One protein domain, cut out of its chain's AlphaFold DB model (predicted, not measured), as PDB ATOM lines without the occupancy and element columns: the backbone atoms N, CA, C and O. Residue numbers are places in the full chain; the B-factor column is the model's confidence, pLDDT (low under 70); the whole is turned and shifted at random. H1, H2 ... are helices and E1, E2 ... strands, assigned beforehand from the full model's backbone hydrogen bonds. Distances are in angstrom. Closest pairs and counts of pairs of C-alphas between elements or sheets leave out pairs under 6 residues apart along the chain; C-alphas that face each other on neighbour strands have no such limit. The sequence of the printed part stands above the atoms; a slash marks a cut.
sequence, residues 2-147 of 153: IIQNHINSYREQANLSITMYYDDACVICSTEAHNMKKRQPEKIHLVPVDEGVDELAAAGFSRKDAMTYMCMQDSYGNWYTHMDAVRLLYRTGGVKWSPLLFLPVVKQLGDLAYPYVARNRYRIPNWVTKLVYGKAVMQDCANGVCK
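Overview. This is residues 2 to 147 of the 153 residues of an uncharacterized protein of Psychrobacter sp. JCM 18902 (UniProt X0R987). A small twisted sheet of four strands has helices H2 and H5 side by side over one face, with a second tier of helices beyond them: H8 packs on H2, and H6 and H7 pack on H5. The short helix H4 sits beside the strands, H3 only grazes the sheet, and H1 reaches away at one end, touching H5 with residues 10 to 13 alone. The printed part has 146 residues with eight named helices and four named strands, in the order H1 E1 H2 E2 H3 H4 E3 E4 H5 H6 H7 H8; the class is mixed, helices and strands. The sheet is mixed, in the order E2 E1 E3 E4. The whole is compact, with a radius of gyration of the C-alphas of 14.9 A and spans of 45 by 35 by 30 A.

Along the chain. H1, residues 2 to 13, begins with C-alpha 2 at (-42.802, 30.255, 37.549) and is 16.8 A long. E1 is residues 18 to 22, 12.4 A; H2 27 to 39, 18.1 A; E2 44 to 48, 13.1 A. H3, residues 53 to 58, and H4, 63 to 68, are short. E3 is residues 71 to 74 and E4 79 to 81. H5, residues 82 to 92, is 15.7 A long, H6 is 98 to 102, and H7, 104 to 119, is 23.9 A. H8, residues 126 to 136, ends with C-alpha 136 at (-54.950, 56.629, 16.673).

Arrangement. E2 and E1 are parallel, with N 45 and O 18 at 2.8 A; E1, H2 and E2 form a strand-helix-strand unit, two parallel neighbour strands with a helix between, with a right-handed crossover. E1 and E3 are antiparallel, with N 19 and O 73 at 2.8 A. E3 and E4 form a hairpin, with N 80 and O 72 at 2.8 A. H2 and H5 are on the same face, at heights over the sheet of 9.0 A and 8.0 A; H4 is on the opposite face, over none of the strands. H2 touches H8 at a shallow tilt of 14 degrees, C-alphas 35 and 136 closest at 6.7 A. H5, the hub, touches H7 at C-alphas 83 and 111, 5.9 A, H6 at 90 and 98, 5.8 A, and H1 at 92 and 13, 6.6 A. Every O i to N i+4 pair is within hydrogen-bond range in H1 to H5, against 0 of 1 in H6, where 2 of 2 O i to N i+3 pairs are, 10 of 12 in H7 and 5 of 7 in H8.

Size, cuts and confidence. The C-alphas of Ile 2 and Ala 142, the two farthest apart, are 45.5 A apart. The printed part has no cut and no long link. The pLDDT is under 70 at residues 2 to 8, 135, 138 to 140 and 142 to 144.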
ATOM      1  N   ILE A   2     -42.243  30.024  38.903       58.47
ATOM      2  CA  ILE A   2     -42.802  30.255  37.549       58.47
ATOM      3  C   ILE A   2     -43.045  31.749  37.243       58.47
ATOM      4  O   ILE A   2     -42.650  32.237  36.190       58.47
ATOM      5  N   ILE A   3     -43.614  32.502  38.192       60.97
ATOM      6  CA  ILE A   3     -43.914  33.936  38.011       60.97
ATOM      7  C   ILE A   3     -42.632  34.766  37.814       60.97
ATOM      8  O   ILE A   3     -42.592  35.626  36.941       60.97
ATOM      9  N   GLN A   4     -41.564  34.476  38.565       59.38
ATOM     10  CA  GLN A   4     -40.302  35.219  38.467       59.38
ATOM     11  C   GLN A   4     -39.605  34.993  37.116       59.38
ATOM     12  O   GLN A   4     -39.120  35.947  36.510       59.38
ATOM     13  N   ASN A   5     -39.627  33.758  36.605       61.44
ATOM     14  CA  ASN A   5     -39.082  33.431  35.284       61.44
ATOM     15  C   ASN A   5     -39.888  34.102  34.163       61.44
ATOM     16  O   ASN A   5     -39.309  34.663  33.231       61.44
ATOM     17  N   HIS A   6     -41.220  34.138  34.286       60.72
ATOM     18  CA  HIS A   6     -42.061  34.880  33.350       60.72
ATOM     19  C   HIS A   6     -41.769  36.382  33.378       60.72
ATOM     20  O   HIS A   6     -41.632  36.966  32.308       60.72
ATOM     21  N   ILE A   7     -41.609  36.998  34.554       64.12
ATOM     22  CA  ILE A   7     -41.283  38.429  34.684       64.12
ATOM     23  C   ILE A   7     -39.913  38.754  34.075       64.12
ATOM     24  O   ILE A   7     -39.787  39.760  33.378       64.12
ATOM     25  N   ASN A   8     -38.898  37.913  34.283       67.75
ATOM     26  CA  ASN A   8     -37.568  38.146  33.715       67.75
ATOM     27  C   ASN A   8     -37.584  38.049  32.180       67.75
ATOM     28  O   ASN A   8     -37.154  38.994  31.521       67.75
ATOM     29  N   SER A   9     -38.207  37.005  31.615       71.25
ATOM     30  CA  SER A   9     -38.395  36.898  30.155       71.25
ATOM     31  C   SER A   9     -39.221  38.060  29.576       71.25
ATOM     32  O   SER A   9     -39.010  38.488  28.445       71.25
ATOM     33  N   TYR A  10     -40.152  38.613  30.367       73.12
ATOM     34  CA  TYR A  10     -40.959  39.775  29.997       73.12
ATOM     35  C   TYR A  10     -40.116  41.027  29.809       73.12
ATOM     36  O   TYR A  10     -40.265  41.745  28.822       73.12
ATOM     37  N   ARG A  11     -39.251  41.303  30.789       72.25
ATOM     38  CA  ARG A  11     -38.401  42.495  30.807       72.25
ATOM     39  C   ARG A  11     -37.327  42.430  29.732       72.25
ATOM     40  O   ARG A  11     -37.017  43.459  29.147       72.25
ATOM     41  N   GLU A  12     -36.804  41.238  29.468       77.19
ATOM     42  CA  GLU A  12     -35.835  41.007  28.401       77.19
ATOM     43  C   GLU A  12     -36.445  41.310  27.028       77.19
ATOM     44  O   GLU A  12     -35.930  42.161  26.308       77.19
ATOM     45  N   GLN A  13     -37.616  40.743  26.719       76.75
ATOM     46  CA  GLN A  13     -38.316  41.017  25.458       76.75
ATOM     47  C   GLN A  13     -38.717  42.488  25.290       76.75
ATOM     48  O   GLN A  13     -38.635  43.026  24.191       76.75
ATOM     49  N   ALA A  14     -39.100  43.178  26.370       77.81
ATOM     50  CA  ALA A  14     -39.428  44.607  26.323       77.81
ATOM     51  C   ALA A  14     -38.229  45.509  25.950       77.81
ATOM     52  O   ALA A  14     -38.406  46.682  25.597       77.81
ATOM     53  N   ASN A  15     -37.002  44.989  26.038       84.00
ATOM     54  CA  ASN A  15     -35.788  45.708  25.671       84.00
ATOM     55  C   ASN A  15     -35.266  45.389  24.270       84.00
ATOM     56  O   ASN A  15     -34.386  46.111  23.808       84.00
ATOM     57  N   LEU A  16     -35.829  44.393  23.585       89.88
ATOM     58  CA  LEU A  16     -35.437  44.057  22.219       89.88
ATOM     59  C   LEU A  16     -35.921  45.117  21.236       89.88
ATOM     60  O   LEU A  16     -37.033  45.640  21.374       89.88
ATOM     61  N   SER A  17     -35.099  45.397  20.226       96.12
ATOM     62  CA  SER A  17     -35.614  45.972  18.992       96.12
ATOM     63  C   SER A  17     -36.252  44.873  18.145       96.12
ATOM     64  O   SER A  17     -35.871  43.703  18.216       96.12
ATOM     65  N   ILE A  18     -37.278  45.251  17.388       97.88
ATOM     66  CA  ILE A  18     -38.045  44.359  16.528       97.88
ATOM     67  C   ILE A  18     -38.245  45.003  15.161       97.88
ATOM     68  O   ILE A  18     -38.495  46.207  15.059       97.88
ATOM     69  N   THR A  19     -38.200  44.181  14.125       98.25
ATOM     70  CA  THR A  19     -38.650  44.521  12.776       98.25
ATOM     71  C   THR A  19     -40.040  43.937  12.581       98.25
ATOM     72  O   THR A  19     -40.236  42.727  12.691       98.25
ATOM     73  N   MET A  20     -41.020  44.800  12.334       97.81
ATOM     74  CA  MET A  20     -42.407  44.439  12.079       97.81
ATOM     75  C   MET A  20     -42.687  44.468  10.582       97.81
ATOM     76  O   MET A  20     -42.666  45.533   9.964       97.81
ATOM     77  N   TYR A  21     -43.026  43.301  10.038       97.88
ATOM     78  CA  TYR A  21     -43.494  43.160   8.666       97.88
ATOM     79  C   TYR A  21     -45.008  43.347   8.637       97.88
ATOM     80  O   TYR A  21     -45.735  42.658   9.365       97.88
ATOM     81  N   TYR A  22     -45.488  44.304   7.845       96.12
ATOM     82  CA  TYR A  22     -46.898  44.688   7.861       96.12
ATOM     83  C   TYR A  22     -47.489  44.927   6.466       96.12
ATOM     84  O   TYR A  22     -46.799  45.288   5.516       96.12
ATOM     85  N   ASP A  23     -48.794  44.687   6.362       94.69
ATOM     86  CA  ASP A  23     -49.629  44.997   5.199       94.69
ATOM     87  C   ASP A  23     -49.951  46.499   5.230       94.69
ATOM     88  O   ASP A  23     -50.822  46.932   5.992       94.69
ATOM     89  N   ASP A  24     -49.211  47.286   4.446       91.31
ATOM     90  CA  ASP A  24     -49.290  48.752   4.388       91.31
ATOM     91  C   ASP A  24     -50.623  49.263   3.824       91.31
ATOM     92  O   ASP A  24     -51.052  50.385   4.122       91.31
ATOM     93  N   ALA A  25     -51.327  48.407   3.082       90.12
ATOM     94  CA  ALA A  25     -52.661  48.652   2.574       90.12
ATOM     95  C   ALA A  25     -53.757  48.345   3.604       90.12
ATOM     96  O   ALA A  25     -54.872  48.833   3.438       90.12
ATOM     97  N   CYS A  26     -53.520  47.569   4.665       90.44
ATOM     98  CA  CYS A  26     -54.562  47.234   5.640       90.44
ATOM     99  C   CYS A  26     -54.650  48.258   6.780       90.44
ATOM    100  O   CYS A  26     -53.724  48.420   7.566       90.44
ATOM    101  N   VAL A  27     -55.829  48.862   6.978       88.06
ATOM    102  CA  VAL A  27     -56.028  49.911   8.003       88.06
ATOM    103  C   VAL A  27     -55.671  49.465   9.404       88.06
ATOM    104  O   VAL A  27     -55.077  50.241  10.144       88.06
ATOM    105  N   ILE A  28     -56.017  48.236   9.778       89.94
ATOM    106  CA  ILE A  28     -55.705  47.710  11.109       89.94
ATOM    107  C   ILE A  28     -54.198  47.493  11.247       89.94
ATOM    108  O   ILE A  28     -53.614  47.943  12.227       89.94
ATOM    109  N   CYS A  29     -53.570  46.861  10.253       92.44
ATOM    110  CA  CYS A  29     -52.140  46.567  10.264       92.44
ATOM    111  C   CYS A  29     -51.303  47.849  10.290       92.44
ATOM    112  O   CYS A  29     -50.480  48.004  11.189       92.44
ATOM    113  N   SER A  30     -51.564  48.795   9.383       91.12
ATOM    114  CA  SER A  30     -50.841  50.069   9.316       91.12
ATOM    115  C   SER A  30     -51.087  50.926  10.559       91.12
ATOM    116  O   SER A  30     -50.150  51.470  11.139       91.12
ATOM    117  N   THR A  31     -52.333  50.994  11.044       90.25
ATOM    118  CA  THR A  31     -52.645  51.719  12.287       90.25
ATOM    119  C   THR A  31     -51.876  51.137  13.473       90.25
ATOM    120  O   THR A  31     -51.297  51.892  14.251       90.25
ATOM    121  N   GLU A  32     -51.846  49.814  13.627       93.38
ATOM    122  CA  GLU A  32     -51.090  49.155  14.695       93.38
ATOM    123  C   GLU A  32     -49.583  49.438  14.571       93.38
ATOM    124  O   GLU A  32     -48.964  49.910  15.527       93.38
ATOM    125  N   ALA A  33     -49.022  49.239  13.374       93.94
ATOM    126  CA  ALA A  33     -47.609  49.434  13.068       93.94
ATOM    127  C   ALA A  33     -47.127  50.844  13.436       93.94
ATOM    128  O   ALA A  33     -46.230  51.014  14.268       93.94
ATOM    129  N   HIS A  34     -47.772  51.878  12.891       92.44
ATOM    130  CA  HIS A  34     -47.348  53.258  13.112       92.44
ATOM    131  C   HIS A  34     -47.628  53.746  14.539       92.44
ATOM    132  O   HIS A  34     -46.844  54.527  15.085       92.44
ATOM    133  N   ASN A  35     -48.693  53.271  15.193       91.88
ATOM    134  CA  ASN A  35     -48.943  53.620  16.594       91.88
ATOM    135  C   ASN A  35     -47.887  53.047  17.531       91.88
ATOM    136  O   ASN A  35     -47.443  53.742  18.450       91.88
ATOM    137  N   MET A  36     -47.476  51.801  17.306       94.56
ATOM    138  CA  MET A  36     -46.421  51.186  18.102       94.56
ATOM    139  C   MET A  36     -45.063  51.818  17.792       94.56
ATOM    140  O   MET A  36     -44.368  52.215  18.730       94.56
ATOM    141  N   LYS A  37     -44.743  52.075  16.515       94.25
ATOM    142  CA  LYS A  37     -43.559  52.857  16.118       94.25
ATOM    143  C   LYS A  37     -43.503  54.211  16.823       94.25
ATOM    144  O   LYS A  37     -42.466  54.573  17.363       94.25
ATOM    145  N   LYS A  38     -44.614  54.949  16.883       93.06
ATOM    146  CA  LYS A  38     -44.673  56.253  17.565       93.06
ATOM    147  C   LYS A  38     -44.398  56.153  19.068       93.06
ATOM    148  O   LYS A  38     -43.845  57.084  19.645       93.06
ATOM    149  N   ARG A  39     -44.795  55.052  19.715       93.25
ATOM    150  CA  ARG A  39     -44.524  54.813  21.143       93.25
ATOM    151  C   ARG A  39     -43.055  54.489  21.402       93.25
ATOM    152  O   ARG A  39     -42.549  54.863  22.454       93.25
ATOM    153  N   GLN A  40     -42.409  53.769  20.486       95.44
ATOM    154  CA  GLN A  40     -41.043  53.262  20.635       95.44
ATOM    155  C   GLN A  40     -40.257  53.408  19.320       95.44
ATOM    156  O   GLN A  40     -39.959  52.411  18.656       95.44
ATOM    157  N   PRO A  41     -39.918  54.650  18.920       95.06
ATOM    158  CA  PRO A  41     -39.357  54.936  17.599       95.06
ATOM    159  C   PRO A  41     -37.968  54.333  17.378       95.06
ATOM    160  O   PRO A  41     -37.607  54.072  16.235       95.06
ATOM    161  N   GLU A  42     -37.211  54.078  18.443       95.19
ATOM    162  CA  GLU A  42     -35.865  53.496  18.361       95.19
ATOM    163  C   GLU A  42     -35.867  51.963  18.381       95.19
ATOM    164  O   GLU A  42     -34.903  51.350  17.939       95.19
ATOM    165  N   LYS A  43     -36.937  51.333  18.886       96.00
ATOM    166  CA  LYS A  43     -37.003  49.871  19.049       96.00
ATOM    167  C   LYS A  43     -37.824  49.174  17.977       96.00
ATOM    168  O   LYS A  43     -37.625  47.993  17.747       96.00
ATOM    169  N   ILE A  44     -38.786  49.856  17.369       97.56
ATOM    170  CA  ILE A  44     -39.693  49.234  16.404       97.56
ATOM    171  C   ILE A  44     -39.317  49.736  15.021       97.56
ATOM    172  O   ILE A  44     -39.374  50.936  14.768       97.56
ATOM    173  N   HIS A  45     -38.937  48.843  14.124       97.44
ATOM    174  CA  HIS A  45     -38.693  49.134  12.715       97.44
ATOM    175  C   HIS A  45     -39.855  48.580  11.901       97.44
ATOM    176  O   HIS A  45     -40.355  47.501  12.205       97.44
ATOM    177  N   LEU A  46     -40.330  49.341  10.919       97.12
ATOM    178  CA  LEU A  46     -41.441  48.934  10.065       97.12
ATOM    179  C   LEU A  46     -40.887  48.580   8.693       97.12
ATOM    180  O   LEU A  46     -40.039  49.306   8.180       97.12
ATOM    181  N   VAL A  47     -41.355  47.468   8.140       97.19
ATOM    182  CA  VAL A  47     -41.042  47.037   6.779       97.19
ATOM    183  C   VAL A  47     -42.354  46.599   6.129       97.19
ATOM    184  O   VAL A  47     -42.990  45.660   6.622       97.19
ATOM    185  N   PRO A  48     -42.815  47.257   5.057       96.62
ATOM    186  CA  PRO A  48     -43.928  46.743   4.271       96.62
ATOM    187  C   PRO A  48     -43.609  45.332   3.779       96.62
ATOM    188  O   PRO A  48     -42.496  45.063   3.333       96.62
ATOM    189  N   VAL A  49     -44.576  44.414   3.833       97.00
ATOM    190  CA  VAL A  49     -44.348  43.014   3.423       97.00
ATOM    191  C   VAL A  49     -43.792  42.922   2.003       97.00
ATOM    192  O   VAL A  49     -42.938  42.082   1.749       97.00
ATOM    193  N   ASP A  50     -44.243  43.795   1.101       94.81
ATOM    194  CA  ASP A  50     -43.778  43.832  -0.289       94.81
ATOM    195  C   ASP A  50     -42.317  44.270  -0.451       94.81
ATOM    196  O   ASP A  50     -41.696  43.930  -1.453       94.81
ATOM    197  N   GLU A  51     -41.759  44.969   0.534       96.31
ATOM    198  CA  GLU A  51     -40.358  45.400   0.550       96.31
ATOM    199  C   GLU A  51     -39.448  44.390   1.265       96.31
ATOM    200  O   GLU A  51     -38.244  44.402   1.043       96.31
ATOM    201  N   GLY A  52     -40.017  43.496   2.083       96.31
ATOM    202  CA  GLY A  52     -39.290  42.488   2.864       96.31
ATOM    203  C   GLY A  52     -39.521  41.039   2.421       96.31
ATOM    204  O   GLY A  52     -39.393  40.118   3.232       96.31
ATOM    205  N   VAL A  53     -39.973  40.819   1.179       96.06
ATOM    206  CA  VAL A  53     -40.385  39.487   0.692       96.06
ATOM    207  C   VAL A  53     -39.235  38.483   0.741       96.06
ATOM    208  O   VAL A  53     -39.472  37.323   1.079       96.06
ATOM    209  N   ASP A  54     -38.012  38.912   0.435       96.56
ATOM    210  CA  ASP A  54     -36.851  38.026   0.368       96.56
ATOM    211  C   ASP A  54     -36.423  37.553   1.767       96.56
ATOM    212  O   ASP A  54     -36.202  36.355   1.970       96.56
ATOM    213  N   GLU A  55     -36.393  38.444   2.765       96.75
ATOM    214  CA  GLU A  55     -36.114  38.074   4.158       96.75
ATOM    215  C   GLU A  55     -37.203  37.158   4.726       96.75
ATOM    216  O   GLU A  55     -36.904  36.169   5.401       96.75
ATOM    217  N   LEU A  56     -38.471  37.455   4.423       97.38
ATOM    218  CA  LEU A  56     -39.609  36.630   4.829       97.38
ATOM    219  C   LEU A  56     -39.536  35.230   4.208       97.38
ATOM    220  O   LEU A  56     -39.740  34.237   4.910       97.38
ATOM    221  N   ALA A  57     -39.204  35.137   2.918       97.50
ATOM    222  CA  ALA A  57     -39.061  33.867   2.218       97.50
ATOM    223  C   ALA A  57     -37.891  33.041   2.772       97.50
ATOM    224  O   ALA A  57     -38.052  31.842   3.005       97.50
ATOM    225  N   ALA A  58     -36.746  33.675   3.054       97.00
ATOM    226  CA  ALA A  58     -35.595  33.025   3.685       97.00
ATOM    227  C   ALA A  58     -35.926  32.470   5.083       97.00
ATOM    228  O   ALA A  58     -35.389  31.440   5.489       97.00
ATOM    229  N   ALA A  59     -36.849  33.116   5.796       95.50
ATOM    230  CA  ALA A  59     -37.364  32.668   7.086       95.50
ATOM    231  C   ALA A  59     -38.502  31.630   6.992       95.50
ATOM    232  O   ALA A  59     -38.997  31.164   8.019       95.50
ATOM    233  N   GLY A  60     -38.919  31.246   5.780       96.81
ATOM    234  CA  GLY A  60     -39.959  30.243   5.543       96.81
ATOM    235  C   GLY A  60     -41.393  30.784   5.534       96.81
ATOM    236  O   GLY A  60     -42.337  29.993   5.533       96.81
ATOM    237  N   PHE A  61     -41.588  32.105   5.505       96.56
ATOM    238  CA  PHE A  61     -42.909  32.717   5.370       96.56
ATOM    239  C   PHE A  61     -43.250  32.959   3.901       96.56
ATOM    240  O   PHE A  61     -42.486  33.564   3.152       96.56
ATOM    241  N   SER A  62     -44.446  32.544   3.481       97.12
ATOM    242  CA  SER A  62     -44.959  32.962   2.178       97.12
ATOM    243  C   SER A  62     -45.403  34.426   2.235       97.12
ATOM    244  O   SER A  62     -45.938  34.881   3.249       97.12
ATOM    245  N   ARG A  63     -45.293  35.157   1.117       96.19
ATOM    246  CA  ARG A  63     -45.851  36.520   1.004       96.19
ATOM    247  C   ARG A  63     -47.325  36.568   1.422       96.19
ATOM    248  O   ARG A  63     -47.756  37.503   2.086       96.19
ATOM    249  N   LYS A  64     -48.115  35.559   1.041       95.69
ATOM    250  CA  LYS A  64     -49.546  35.479   1.380       95.69
ATOM    251  C   LYS A  64     -49.765  35.385   2.891       95.69
ATOM    252  O   LYS A  64     -50.679  36.033   3.411       95.69
ATOM    253  N   ASP A  65     -48.948  34.589   3.571       93.94
ATOM    254  CA  ASP A  65     -49.019  34.441   5.021       93.94
ATOM    255  C   ASP A  65     -48.539  35.707   5.715       93.94
ATOM    256  O   ASP A  65     -49.242  36.175   6.598       93.94
ATOM    257  N   ALA A  66     -47.447  36.328   5.266       96.38
ATOM    258  CA  ALA A  66     -46.947  37.584   5.829       96.38
ATOM    259  C   ALA A  66     -47.908  38.768   5.620       96.38
ATOM    260  O   ALA A  66     -48.055  39.616   6.495       96.38
ATOM    261  N   MET A  67     -48.643  38.789   4.504       96.19
ATOM    262  CA  MET A  67     -49.740  39.738   4.292       96.19
ATOM    263  C   MET A  67     -50.926  39.481   5.230       96.19
ATOM    264  O   MET A  67     -51.730  40.375   5.464       96.19
ATOM    265  N   THR A  68     -51.102  38.257   5.734       95.75
ATOM    266  CA  THR A  68     -52.282  37.877   6.528       95.75
ATOM    267  C   THR A  68     -52.018  37.884   8.023       95.75
ATOM    268  O   THR A  68     -52.840  38.380   8.791       95.75
ATOM    269  N   TYR A  69     -50.894  37.316   8.431       96.81
ATOM    270  CA  TYR A  69     -50.478  37.120   9.802       96.81
ATOM    271  C   TYR A  69     -49.274  37.997  10.083       96.81
ATOM    272  O   TYR A  69     -48.312  38.037   9.323       96.81
ATOM    273  N   MET A  70     -49.335  38.670  11.221       96.25
ATOM    274  CA  MET A  70     -48.260  39.516  11.705       96.25
ATOM    275  C   MET A  70     -46.988  38.686  11.829       96.25
ATOM    276  O   MET A  70     -47.015  37.643  12.481       96.25
ATOM    277  N   CYS A  71     -45.913  39.153  11.204       97.62
ATOM    278  CA  CYS A  71     -44.593  38.541  11.259       97.62
ATOM    279  C   CYS A  71     -43.609  39.563  11.825       97.62
ATOM    280  O   CYS A  71     -43.638  40.741  11.461       97.62
ATOM    281  N   MET A  72     -42.769  39.122  12.753       97.12
ATOM    282  CA  MET A  72     -41.759  39.958  13.388       97.12
ATOM    283  C   MET A  72     -40.456  39.209  13.519       97.12
ATOM    284  O   MET A  72     -40.465  38.015  13.809       97.12
ATOM    285  N   GLN A  73     -39.364  39.942  13.383       97.69
ATOM    286  CA  GLN A  73     -38.037  39.466  13.728       97.69
ATOM    287  C   GLN A  73     -37.510  40.295  14.900       97.69
ATOM    288  O   GLN A  73     -37.643  41.519  14.889       97.69
ATOM    289  N   ASP A  74     -36.955  39.651  15.923       96.88
ATOM    290  CA  ASP A  74     -36.238  40.361  16.985       96.88
ATOM    291  C   ASP A  74     -34.780  40.662  16.597       96.88
ATOM    292  O   ASP A  74     -34.259  40.185  15.588       96.88
ATOM    293  N   SER A  75     -34.092  41.443  17.429       95.56
ATOM    294  CA  SER A  75     -32.679  41.795  17.244       95.56
ATOM    295  C   SER A  75     -31.700  40.614  17.269       95.56
ATOM    296  O   SER A  75     -30.532  40.796  16.936       95.56
ATOM    297  N   TYR A  76     -32.136  39.423  17.686       94.31
ATOM    298  CA  TYR A  76     -31.335  38.196  17.676       94.31
ATOM    299  C   TYR A  76     -31.621  37.315  16.452       94.31
ATOM    300  O   TYR A  76     -31.002  36.264  16.296       94.31
ATOM    301  N   GLY A  77     -32.538  37.737  15.579       94.25
ATOM    302  CA  GLY A  77     -32.933  37.005  14.383       94.25
ATOM    303  C   GLY A  77     -34.049  35.984  14.609       94.25
ATOM    304  O   GLY A  77     -34.383  35.258  13.670       94.25
ATOM    305  N   ASN A  78     -34.649  35.918  15.805       96.06
ATOM    306  CA  ASN A  78     -35.772  35.020  16.064       96.06
ATOM    307  C   ASN A  78     -37.045  35.558  15.420       96.06
ATOM    308  O   ASN A  78     -37.353  36.749  15.512       96.06
ATOM    309  N   TRP A  79     -37.820  34.652  14.832       96.88
ATOM    310  CA  TRP A  79     -39.076  34.982  14.177       96.88
ATOM    311  C   TRP A  79     -40.283  34.680  15.056       96.88
ATOM    312  O   TRP A  79     -40.384  33.629  15.688       96.88
ATOM    313  N   TYR A  80     -41.237  35.602  15.033       97.19
ATOM    314  CA  TYR A  80     -42.498  35.525  15.750       97.19
ATOM    315  C   TYR A  80     -43.641  35.750  14.773       97.19
ATOM    316  O   TYR A  80     -43.562  36.605  13.891       97.19
ATOM    317  N   THR A  81     -44.733  35.010  14.954       96.94
ATOM    318  CA  THR A  81     -45.929  35.164  14.126       96.94
ATOM    319  C   THR A  81     -47.209  35.135  14.959       96.94
ATOM    320  O   THR A  81     -47.195  34.812  16.149       96.94
ATOM    321  N   HIS A  82     -48.332  35.482  14.337       95.94
ATOM    322  CA  HIS A  82     -49.660  35.437  14.935       95.94
ATOM    323  C   HIS A  82     -49.732  36.216  16.262       95.94
ATOM    324  O   HIS A  82     -49.261  37.350  16.361       95.94
ATOM    325  N   MET A  83     -50.324  35.623  17.299       96.19
ATOM    326  CA  MET A  83     -50.436  36.248  18.611       96.19
ATOM    327  C   MET A  83     -49.106  36.365  19.347       96.19
ATOM    328  O   MET A  83     -48.992  37.230  20.211       96.19
ATOM    329  N   ASP A  84     -48.104  35.549  19.025       95.81
ATOM    330  CA  ASP A  84     -46.785  35.694  19.643       95.81
ATOM    331  C   ASP A  84     -46.093  36.965  19.141       95.81
ATOM    332  O   ASP A  84     -45.528  37.701  19.952       95.81
ATOM    333  N   ALA A  85     -46.269  37.314  17.861       96.56
ATOM    334  CA  ALA A  85     -45.851  38.610  17.325       96.56
ATOM    335  C   ALA A  85     -46.617  39.778  17.971       96.56
ATOM    336  O   ALA A  85     -46.001  40.731  18.439       96.56
ATOM    337  N   VAL A  86     -47.949  39.693  18.098       96.19
ATOM    338  CA  VAL A  86     -48.757  40.747  18.759       96.19
ATOM    339  C   VAL A  86     -48.303  40.974  20.201       96.19
ATOM    340  O   VAL A  86     -48.134  42.105  20.658       96.19
ATOM    341  N   ARG A  87     -48.090  39.887  20.939       95.38
ATOM    342  CA  ARG A  87     -47.626  39.930  22.321       95.38
ATOM    343  C   ARG A  87     -46.234  40.551  22.435       95.38
ATOM    344  O   ARG A  87     -46.029  41.370  23.331       95.38
ATOM    345  N   LEU A  88     -45.309  40.181  21.548       95.75
ATOM    346  CA  LEU A  88     -43.975  40.775  21.481       95.75
ATOM    347  C   LEU A  88     -44.057  42.273  21.170       95.75
ATOM    348  O   LEU A  88     -43.509  43.077  21.915       95.75
ATOM    349  N   LEU A  89     -44.835  42.663  20.159       96.50
ATOM    350  CA  LEU A  89     -45.057  44.063  19.796       96.50
ATOM    351  C   LEU A  89     -45.567  44.894  20.965       96.50
ATOM    352  O   LEU A  89     -45.062  45.981  21.220       96.50
ATOM    353  N   TYR A  90     -46.563  44.390  21.691       95.56
ATOM    354  CA  TYR A  90     -47.190  45.136  22.779       95.56
ATOM    355  C   TYR A  90     -46.255  45.246  23.989       95.56
ATOM    356  O   TYR A  90     -46.275  46.262  24.694       95.56
ATOM    357  N   ARG A  91     -45.406  44.230  24.206       93.56
ATOM    358  CA  ARG A  91     -44.303  44.276  25.175       93.56
ATOM    359  C   ARG A  91     -43.294  45.351  24.795       93.56
ATOM    360  O   ARG A  91     -43.084  46.274  25.581       93.56
ATOM    361  N   THR A  92     -42.723  45.260  23.596       95.00
ATOM    362  CA  THR A  92     -41.718  46.203  23.093       95.00
ATOM    363  C   THR A  92     -42.276  47.620  23.053       95.00
ATOM    364  O   THR A  92     -41.628  48.533  23.550       95.00
ATOM    365  N   GLY A  93     -43.519  47.787  22.592       94.25
ATOM    366  CA  GLY A  93     -44.295  49.030  22.517       94.25
ATOM    367  C   GLY A  93     -44.655  49.670  23.865       94.25
ATOM    368  O   GLY A  93     -45.235  50.761  23.893       94.25
ATOM    369  N   GLY A  94     -44.338  49.027  24.996       91.31
ATOM    370  CA  GLY A  94     -44.583  49.560  26.339       91.31
ATOM    371  C   GLY A  94     -46.065  49.637  26.725       91.31
ATOM    372  O   GLY A  94     -46.463  50.486  27.530       91.31
ATOM    373  N   VAL A  95     -46.914  48.779  26.154       92.25
ATOM    374  CA  VAL A  95     -48.346  48.736  26.479       92.25
ATOM    375  C   VAL A  95     -48.523  48.153  27.883       92.25
ATOM    376  O   VAL A  95     -48.317  46.965  28.102       92.25
ATOM    377  N   LYS A  96     -48.934  48.973  28.857       90.31
ATOM    378  CA  LYS A  96     -48.968  48.597  30.289       90.31
ATOM    379  C   LYS A  96     -49.794  47.343  30.606       90.31
ATOM    380  O   LYS A  96     -49.455  46.612  31.527       90.31
ATOM    381  N   TRP A  97     -50.869  47.097  29.857       91.38
ATOM    382  CA  TRP A  97     -51.770  45.959  30.070       91.38
ATOM    383  C   TRP A  97     -51.369  44.701  29.284       91.38
ATOM    384  O   TRP A  97     -51.990  43.655  29.451       91.38
ATOM    385  N   SER A  98     -50.304  44.761  28.480       92.88
ATOM    386  CA  SER A  98     -49.817  43.619  27.696       92.88
ATOM    387  C   SER A  98     -49.501  42.345  28.501       92.88
ATOM    388  O   SER A  98     -49.689  41.264  27.935       92.88
ATOM    389  N   PRO A  99     -49.153  42.381  29.813       90.56
ATOM    390  CA  PRO A  99     -49.001  41.153  30.592       90.56
ATOM    391  C   PRO A  99     -50.274  40.307  30.667       90.56
ATOM    392  O   PRO A  99     -50.192  39.085  30.767       90.56
ATOM    393  N   LEU A 100     -51.452  40.931  30.552       91.56
ATOM    394  CA  LEU A 100     -52.736  40.228  30.581       91.56
ATOM    395  C   LEU A 100     -52.907  39.270  29.392       91.56
ATOM    396  O   LEU A 100     -53.580  38.252  29.528       91.56
ATOM    397  N   LEU A 101     -52.240  39.529  28.258       90.94
ATOM    398  CA  LEU A 101     -52.270  38.663  27.068       90.94
ATOM    399  C   LEU A 101     -51.567  37.309  27.268       90.94
ATOM    400  O   LEU A 101     -51.661  36.436  26.400       90.94
ATOM    401  N   PHE A 102     -50.856  37.140  28.386       89.69
ATOM    402  CA  PHE A 102     -50.150  35.913  28.763       89.69
ATOM    403  C   PHE A 102     -50.883  35.098  29.828       89.69
ATOM    404  O   PHE A 102     -50.439  33.998  30.156       89.69
ATOM    405  N   LEU A 103     -52.000  35.604  30.362       91.88
ATOM    406  CA  LEU A 103     -52.843  34.815  31.254       91.88
ATOM    407  C   LEU A 103     -53.351  33.580  30.495       91.88
ATOM    408  O   LEU A 103     -53.793  33.744  29.360       91.88
ATOM    409  N   PRO A 104     -53.335  32.367  31.079       89.50
ATOM    410  CA  PRO A 104     -53.576  31.123  30.341       89.50
ATOM    411  C   PRO A 104     -54.845  31.137  29.481       89.50
ATOM    412  O   PRO A 104     -54.801  30.792  28.303       89.50
ATOM    413  N   VAL A 105     -55.952  31.623  30.047       94.25
ATOM    414  CA  VAL A 105     -57.247  31.714  29.358       94.25
ATOM    415  C   VAL A 105     -57.205  32.745  28.229       94.25
ATOM    416  O   VAL A 105     -57.608  32.456  27.107       94.25
ATOM    417  N   VAL A 106     -56.669  33.939  28.494       92.38
ATOM    418  CA  VAL A 106     -56.562  35.012  27.490       92.38
ATOM    419  C   VAL A 106     -55.628  34.597  26.356       92.38
ATOM    420  O   VAL A 106     -55.917  34.856  25.189       92.38
ATOM    421  N   LYS A 107     -54.530  33.909  26.688       91.44
ATOM    422  CA  LYS A 107     -53.571  33.388  25.722       91.44
ATOM    423  C   LYS A 107     -54.263  32.435  24.749       91.44
ATOM    424  O   LYS A 107     -54.201  32.660  23.546       91.44
ATOM    425  N   GLN A 108     -54.955  31.428  25.278       92.81
ATOM    426  CA  GLN A 108     -55.652  30.419  24.477       92.81
ATOM    427  C   GLN A 108     -56.758  31.030  23.613       92.81
ATOM    428  O   GLN A 108     -56.826  30.750  22.420       92.81
ATOM    429  N   LEU A 109     -57.591  31.905  24.186       95.44
ATOM    430  CA  LEU A 109     -58.647  32.585  23.433       95.44
ATOM    431  C   LEU A 109     -58.074  33.456  22.312       95.44
ATOM    432  O   LEU A 109     -58.589  33.429  21.199       95.44
ATOM    433  N   GLY A 110     -56.994  34.192  22.586       93.88
ATOM    434  CA  GLY A 110     -56.304  34.995  21.581       93.88
ATOM    435  C   GLY A 110     -55.737  34.138  20.453       93.88
ATOM    436  O   GLY A 110     -55.970  34.444  19.286       93.88
ATOM    437  N   ASP A 111     -55.043  33.048  20.787       94.81
ATOM    438  CA  ASP A 111     -54.434  32.140  19.804       94.81
ATOM    439  C   ASP A 111     -55.499  31.509  18.885       94.81
ATOM    440  O   ASP A 111     -55.278  31.368  17.683       94.81
ATOM    441  N   LEU A 112     -56.684  31.203  19.427       95.56
ATOM    442  CA  LEU A 112     -57.817  30.673  18.664       95.56
ATOM    443  C   LEU A 112     -58.534  31.740  17.832       95.56
ATOM    444  O   LEU A 112     -58.901  31.477  16.689       95.56
ATOM    445  N   ALA A 113     -58.762  32.934  18.383       94.38
ATOM    446  CA  ALA A 113     -59.521  33.993  17.717       94.38
ATOM    447  C   ALA A 113     -58.712  34.696  16.618       94.38
ATOM    448  O   ALA A 113     -59.270  35.114  15.599       94.38
ATOM    449  N   TYR A 114     -57.398  34.817  16.804       95.44
ATOM    450  CA  TYR A 114     -56.535  35.618  15.945       95.44
ATOM    451  C   TYR A 114     -56.610  35.243  14.457       95.44
ATOM    452  O   TYR A 114     -56.822  36.150  13.648       95.44
ATOM    453  N   PRO A 115     -56.531  33.960  14.041       95.62
ATOM    454  CA  PRO A 115     -56.605  33.614  12.624       95.62
ATOM    455  C   PRO A 115     -57.908  34.058  11.948       95.62
ATOM    456  O   PRO A 115     -57.902  34.380  10.760       95.62
ATOM    457  N   TYR A 116     -59.023  34.096  12.684       95.00
ATOM    458  CA  TYR A 116     -60.304  34.570  12.161       95.00
ATOM    459  C   TYR A 116     -60.292  36.084  11.955       95.00
ATOM    460  O   TYR A 116     -60.720  36.556  10.904       95.00
ATOM    461  N   VAL A 117     -59.762  36.838  12.920       92.44
ATOM    462  CA  VAL A 117     -59.623  38.299  12.818       92.44
ATOM    463  C   VAL A 117     -58.673  38.665  11.675       92.44
ATOM    464  O   VAL A 117     -59.043  39.438  10.796       92.44
ATOM    465  N   ALA A 118     -57.496  38.041  11.625       93.62
ATOM    466  CA  ALA A 118     -56.458  38.280  10.622       93.62
ATOM    467  C   ALA A 118     -56.948  38.052   9.177       93.62
ATOM    468  O   ALA A 118     -56.714  38.871   8.283       93.62
ATOM    469  N   ARG A 119     -57.703  36.969   8.942       94.12
ATOM    470  CA  ARG A 119     -58.288  36.665   7.622       94.12
ATOM    471  C   ARG A 119     -59.442  37.591   7.242       94.12
ATOM    472  O   ARG A 119     -59.691  37.791   6.059       94.12
ATOM    473  N   ASN A 120     -60.149  38.153   8.223       91.88
ATOM    474  CA  ASN A 120     -61.281  39.052   7.996       91.88
ATOM    475  C   ASN A 120     -60.922  40.535   8.185       91.88
ATOM    476  O   ASN A 120     -61.825  41.366   8.215       91.88
ATOM    477  N   ARG A 121     -59.631  40.892   8.269       90.56
ATOM    478  CA  ARG A 121     -59.156  42.253   8.586       90.56
ATOM    479  C   ARG A 121     -59.768  43.360   7.719       90.56
ATOM    480  O   ARG A 121     -60.191  44.379   8.248       90.56
ATOM    481  N   TYR A 122     -59.920  43.129   6.413       87.44
ATOM    482  CA  TYR A 122     -60.544  44.089   5.490       87.44
ATOM    483  C   TYR A 122     -62.074  44.167   5.604       87.44
ATOM    484  O   TYR A 122     -62.682  45.107   5.105       87.44
ATOM    485  N   ARG A 123     -62.717  43.182   6.244       87.75
ATOM    486  CA  ARG A 123     -64.170  43.162   6.479       87.75
ATOM    487  C   ARG A 123     -64.564  43.850   7.784       87.75
ATOM    488  O   ARG A 123     -65.754  44.036   8.024       87.75
ATOM    489  N   ILE A 124     -63.598  44.197   8.635       84.81
ATOM    490  CA  ILE A 124     -63.871  44.860   9.909       84.81
ATOM    491  C   ILE A 124     -64.343  46.294   9.619       84.81
ATOM    492  O   ILE A 124     -63.609  47.065   8.998       84.81
ATOM    493  N   PRO A 125     -65.561  46.679  10.050       81.69
ATOM    494  CA  PRO A 125     -66.090  48.007   9.769       81.69
ATOM    495  C   PRO A 125     -65.231  49.121  10.378       81.69
ATOM    496  O   PRO A 125     -64.784  49.020  11.520       81.69
ATOM    497  N   ASN A 126     -65.107  50.249   9.673       77.12
ATOM    498  CA  ASN A 126     -64.311  51.400  10.123       77.12
ATOM    499  C   ASN A 126     -64.704  51.921  11.516       77.12
ATOM    500  O   ASN A 126     -63.860  52.463  12.225       77.12
ATOM    501  N   TRP A 127     -65.970  51.787  11.925       80.88
ATOM    502  CA  TRP A 127     -66.409  52.200  13.261       80.88
ATOM    503  C   TRP A 127     -65.828  51.306  14.365       80.88
ATOM    504  O   TRP A 127     -65.484  51.825  15.421       80.88
ATOM    505  N   VAL A 128     -65.652  50.001  14.113       83.50
ATOM    506  CA  VAL A 128     -64.999  49.067  15.047       83.50
ATOM    507  C   VAL A 128     -63.529  49.433  15.169       83.50
ATOM    508  O   VAL A 128     -63.015  49.578  16.273       83.50
ATOM    509  N   THR A 129     -62.866  49.677  14.039       80.88
ATOM    510  CA  THR A 129     -61.469  50.123  14.022       80.88
ATOM    511  C   THR A 129     -61.304  51.445  14.776       80.88
ATOM    512  O   THR A 129     -60.411  51.564  15.609       80.88
ATOM    513  N   LYS A 130     -62.206  52.417  14.581       81.69
ATOM    514  CA  LYS A 130     -62.231  53.676  15.348       81.69
ATOM    515  C   LYS A 130     -62.558  53.476  16.827       81.69
ATOM    516  O   LYS A 130     -62.074  54.248  17.640       81.69
ATOM    517  N   LEU A 131     -63.357  52.479  17.191       85.06
ATOM    518  CA  LEU A 131     -63.637  52.165  18.592       85.06
ATOM    519  C   LEU A 131     -62.396  51.588  19.284       85.06
ATOM    520  O   LEU A 131     -62.059  52.017  20.383       85.06
ATOM    521  N   VAL A 132     -61.702  50.656  18.625       81.62
ATOM    522  CA  VAL A 132     -60.508  49.981  19.159       81.62
ATOM    523  C   VAL A 132     -59.309  50.928  19.218       81.62
ATOM    524  O   VAL A 132     -58.635  51.015  20.241       81.62
ATOM    525  N   TYR A 133     -59.055  51.665  18.137       77.69
ATOM    526  CA  TYR A 133     -57.880  52.528  18.003       77.69
ATOM    527  C   TYR A 133     -58.155  53.999  18.339       77.69
ATOM    528  O   TYR A 133     -57.226  54.794  18.475       77.69
ATOM    529  N   GLY A 134     -59.413  54.407  18.506       78.62
ATOM    530  CA  GLY A 134     -59.772  55.789  18.818       78.62
ATOM    531  C   GLY A 134     -59.256  56.779  17.769       78.62
ATOM    532  O   GLY A 134     -59.352  56.566  16.560       78.62
ATOM    533  N   LYS A 135     -58.649  57.869  18.252       66.62
ATOM    534  CA  LYS A 135     -57.973  58.884  17.421       66.62
ATOM    535  C   LYS A 135     -56.654  58.398  16.805       66.62
ATOM    536  O   LYS A 135     -56.029  59.154  16.072       66.62
ATOM    537  N   ALA A 136     -56.213  57.185  17.135       70.81
ATOM    538  CA  ALA A 136     -54.950  56.629  16.673       70.81
ATOM    539  C   ALA A 136     -55.058  55.987  15.276       70.81
ATOM    540  O   ALA A 136     -54.039  55.591  14.722       70.81
ATOM    541  N   VAL A 137     -56.266  55.897  14.700       77.50
ATOM    542  CA  VAL A 137     -56.472  55.486  13.301       77.50
ATOM    543  C   VAL A 137     -55.805  56.489  12.360       77.50
ATOM    544  O   VAL A 137     -56.033  57.694  12.479       77.50
ATOM    545  N   MET A 138     -55.010  55.996  11.410       69.81
ATOM    546  CA  MET A 138     -54.391  56.839  10.384       69.81
ATOM    547  C   MET A 138     -55.467  57.532   9.533       69.81
ATOM    548  O   MET A 138     -56.413  56.895   9.072       69.81
ATOM    549  N   GLN A 139     -55.343  58.849   9.345       60.94
ATOM    550  CA  GLN A 139     -56.387  59.663   8.706       60.94
ATOM    551  C   GLN A 139     -56.504  59.438   7.187       60.94
ATOM    552  O   GLN A 139     -57.591  59.619   6.646       60.94
ATOM    553  N   ASP A 140     -55.445  58.950   6.530       65.38
ATOM    554  CA  ASP A 140     -55.395  58.714   5.072       65.38
ATOM    555  C   ASP A 140     -55.925  57.328   4.647       65.38
ATOM    556  O   ASP A 140     -55.697  56.843   3.536       65.38
ATOM    557  N   CYS A 141     -56.636  56.661   5.552       73.38
ATOM    558  CA  CYS A 141     -57.145  55.311   5.383       73.38
ATOM    559  C   CYS A 141     -58.666  55.331   5.170       73.38
ATOM    560  O   CYS A 141     -59.426  55.747   6.048       73.38
ATOM    561  N   ALA A 142     -59.129  54.856   4.009       67.50
ATOM    562  CA  ALA A 142     -60.538  54.840   3.621       67.50
ATOM    563  C   ALA A 142     -61.002  53.415   3.278       67.50
ATOM    564  O   ALA A 142     -60.335  52.684   2.554       67.50
ATOM    565  N   ASN A 143     -62.184  53.025   3.772       66.62
ATOM    566  CA  ASN A 143     -62.823  51.729   3.474       66.62
ATOM    567  C   ASN A 143     -61.953  50.491   3.765       66.62
ATOM    568  O   ASN A 143     -61.932  49.551   2.976       66.62
ATOM    569  N   GLY A 144     -61.224  50.481   4.883       65.12
ATOM    570  CA  GLY A 144     -60.365  49.343   5.222       65.12
ATOM    571  C   GLY A 144     -59.086  49.242   4.382       65.12
ATOM    572  O   GLY A 144     -58.299  48.330   4.635       65.12
ATOM    573  N   VAL A 145     -58.818  50.221   3.501       77.06
ATOM    574  CA  VAL A 145     -57.573  50.342   2.731       77.06
ATOM    575  C   VAL A 145     -56.829  51.649   3.044       77.06
ATOM    576  O   VAL A 145     -57.424  52.726   3.062       77.06
ATOM    577  N   CYS A 146     -55.519  51.570   3.267       81.31
ATOM    578  CA  CYS A 146     -54.631  52.725   3.396       81.31
ATOM    579  C   CYS A 146     -53.882  52.993   2.088       81.31
ATOM    580  O   CYS A 146     -53.477  52.069   1.388       81.31
ATOM    581  N   LYS A 147     -53.685  54.273   1.761       78.06
ATOM    582  CA  LYS A 147     -52.822  54.709   0.655       78.06
ATOM    583  C   LYS A 147     -51.649  55.496   1.226       78.06
ATOM    584  O   LYS A 147     -51.685  56.721   1.264       78.06
TER     585      LYS A 147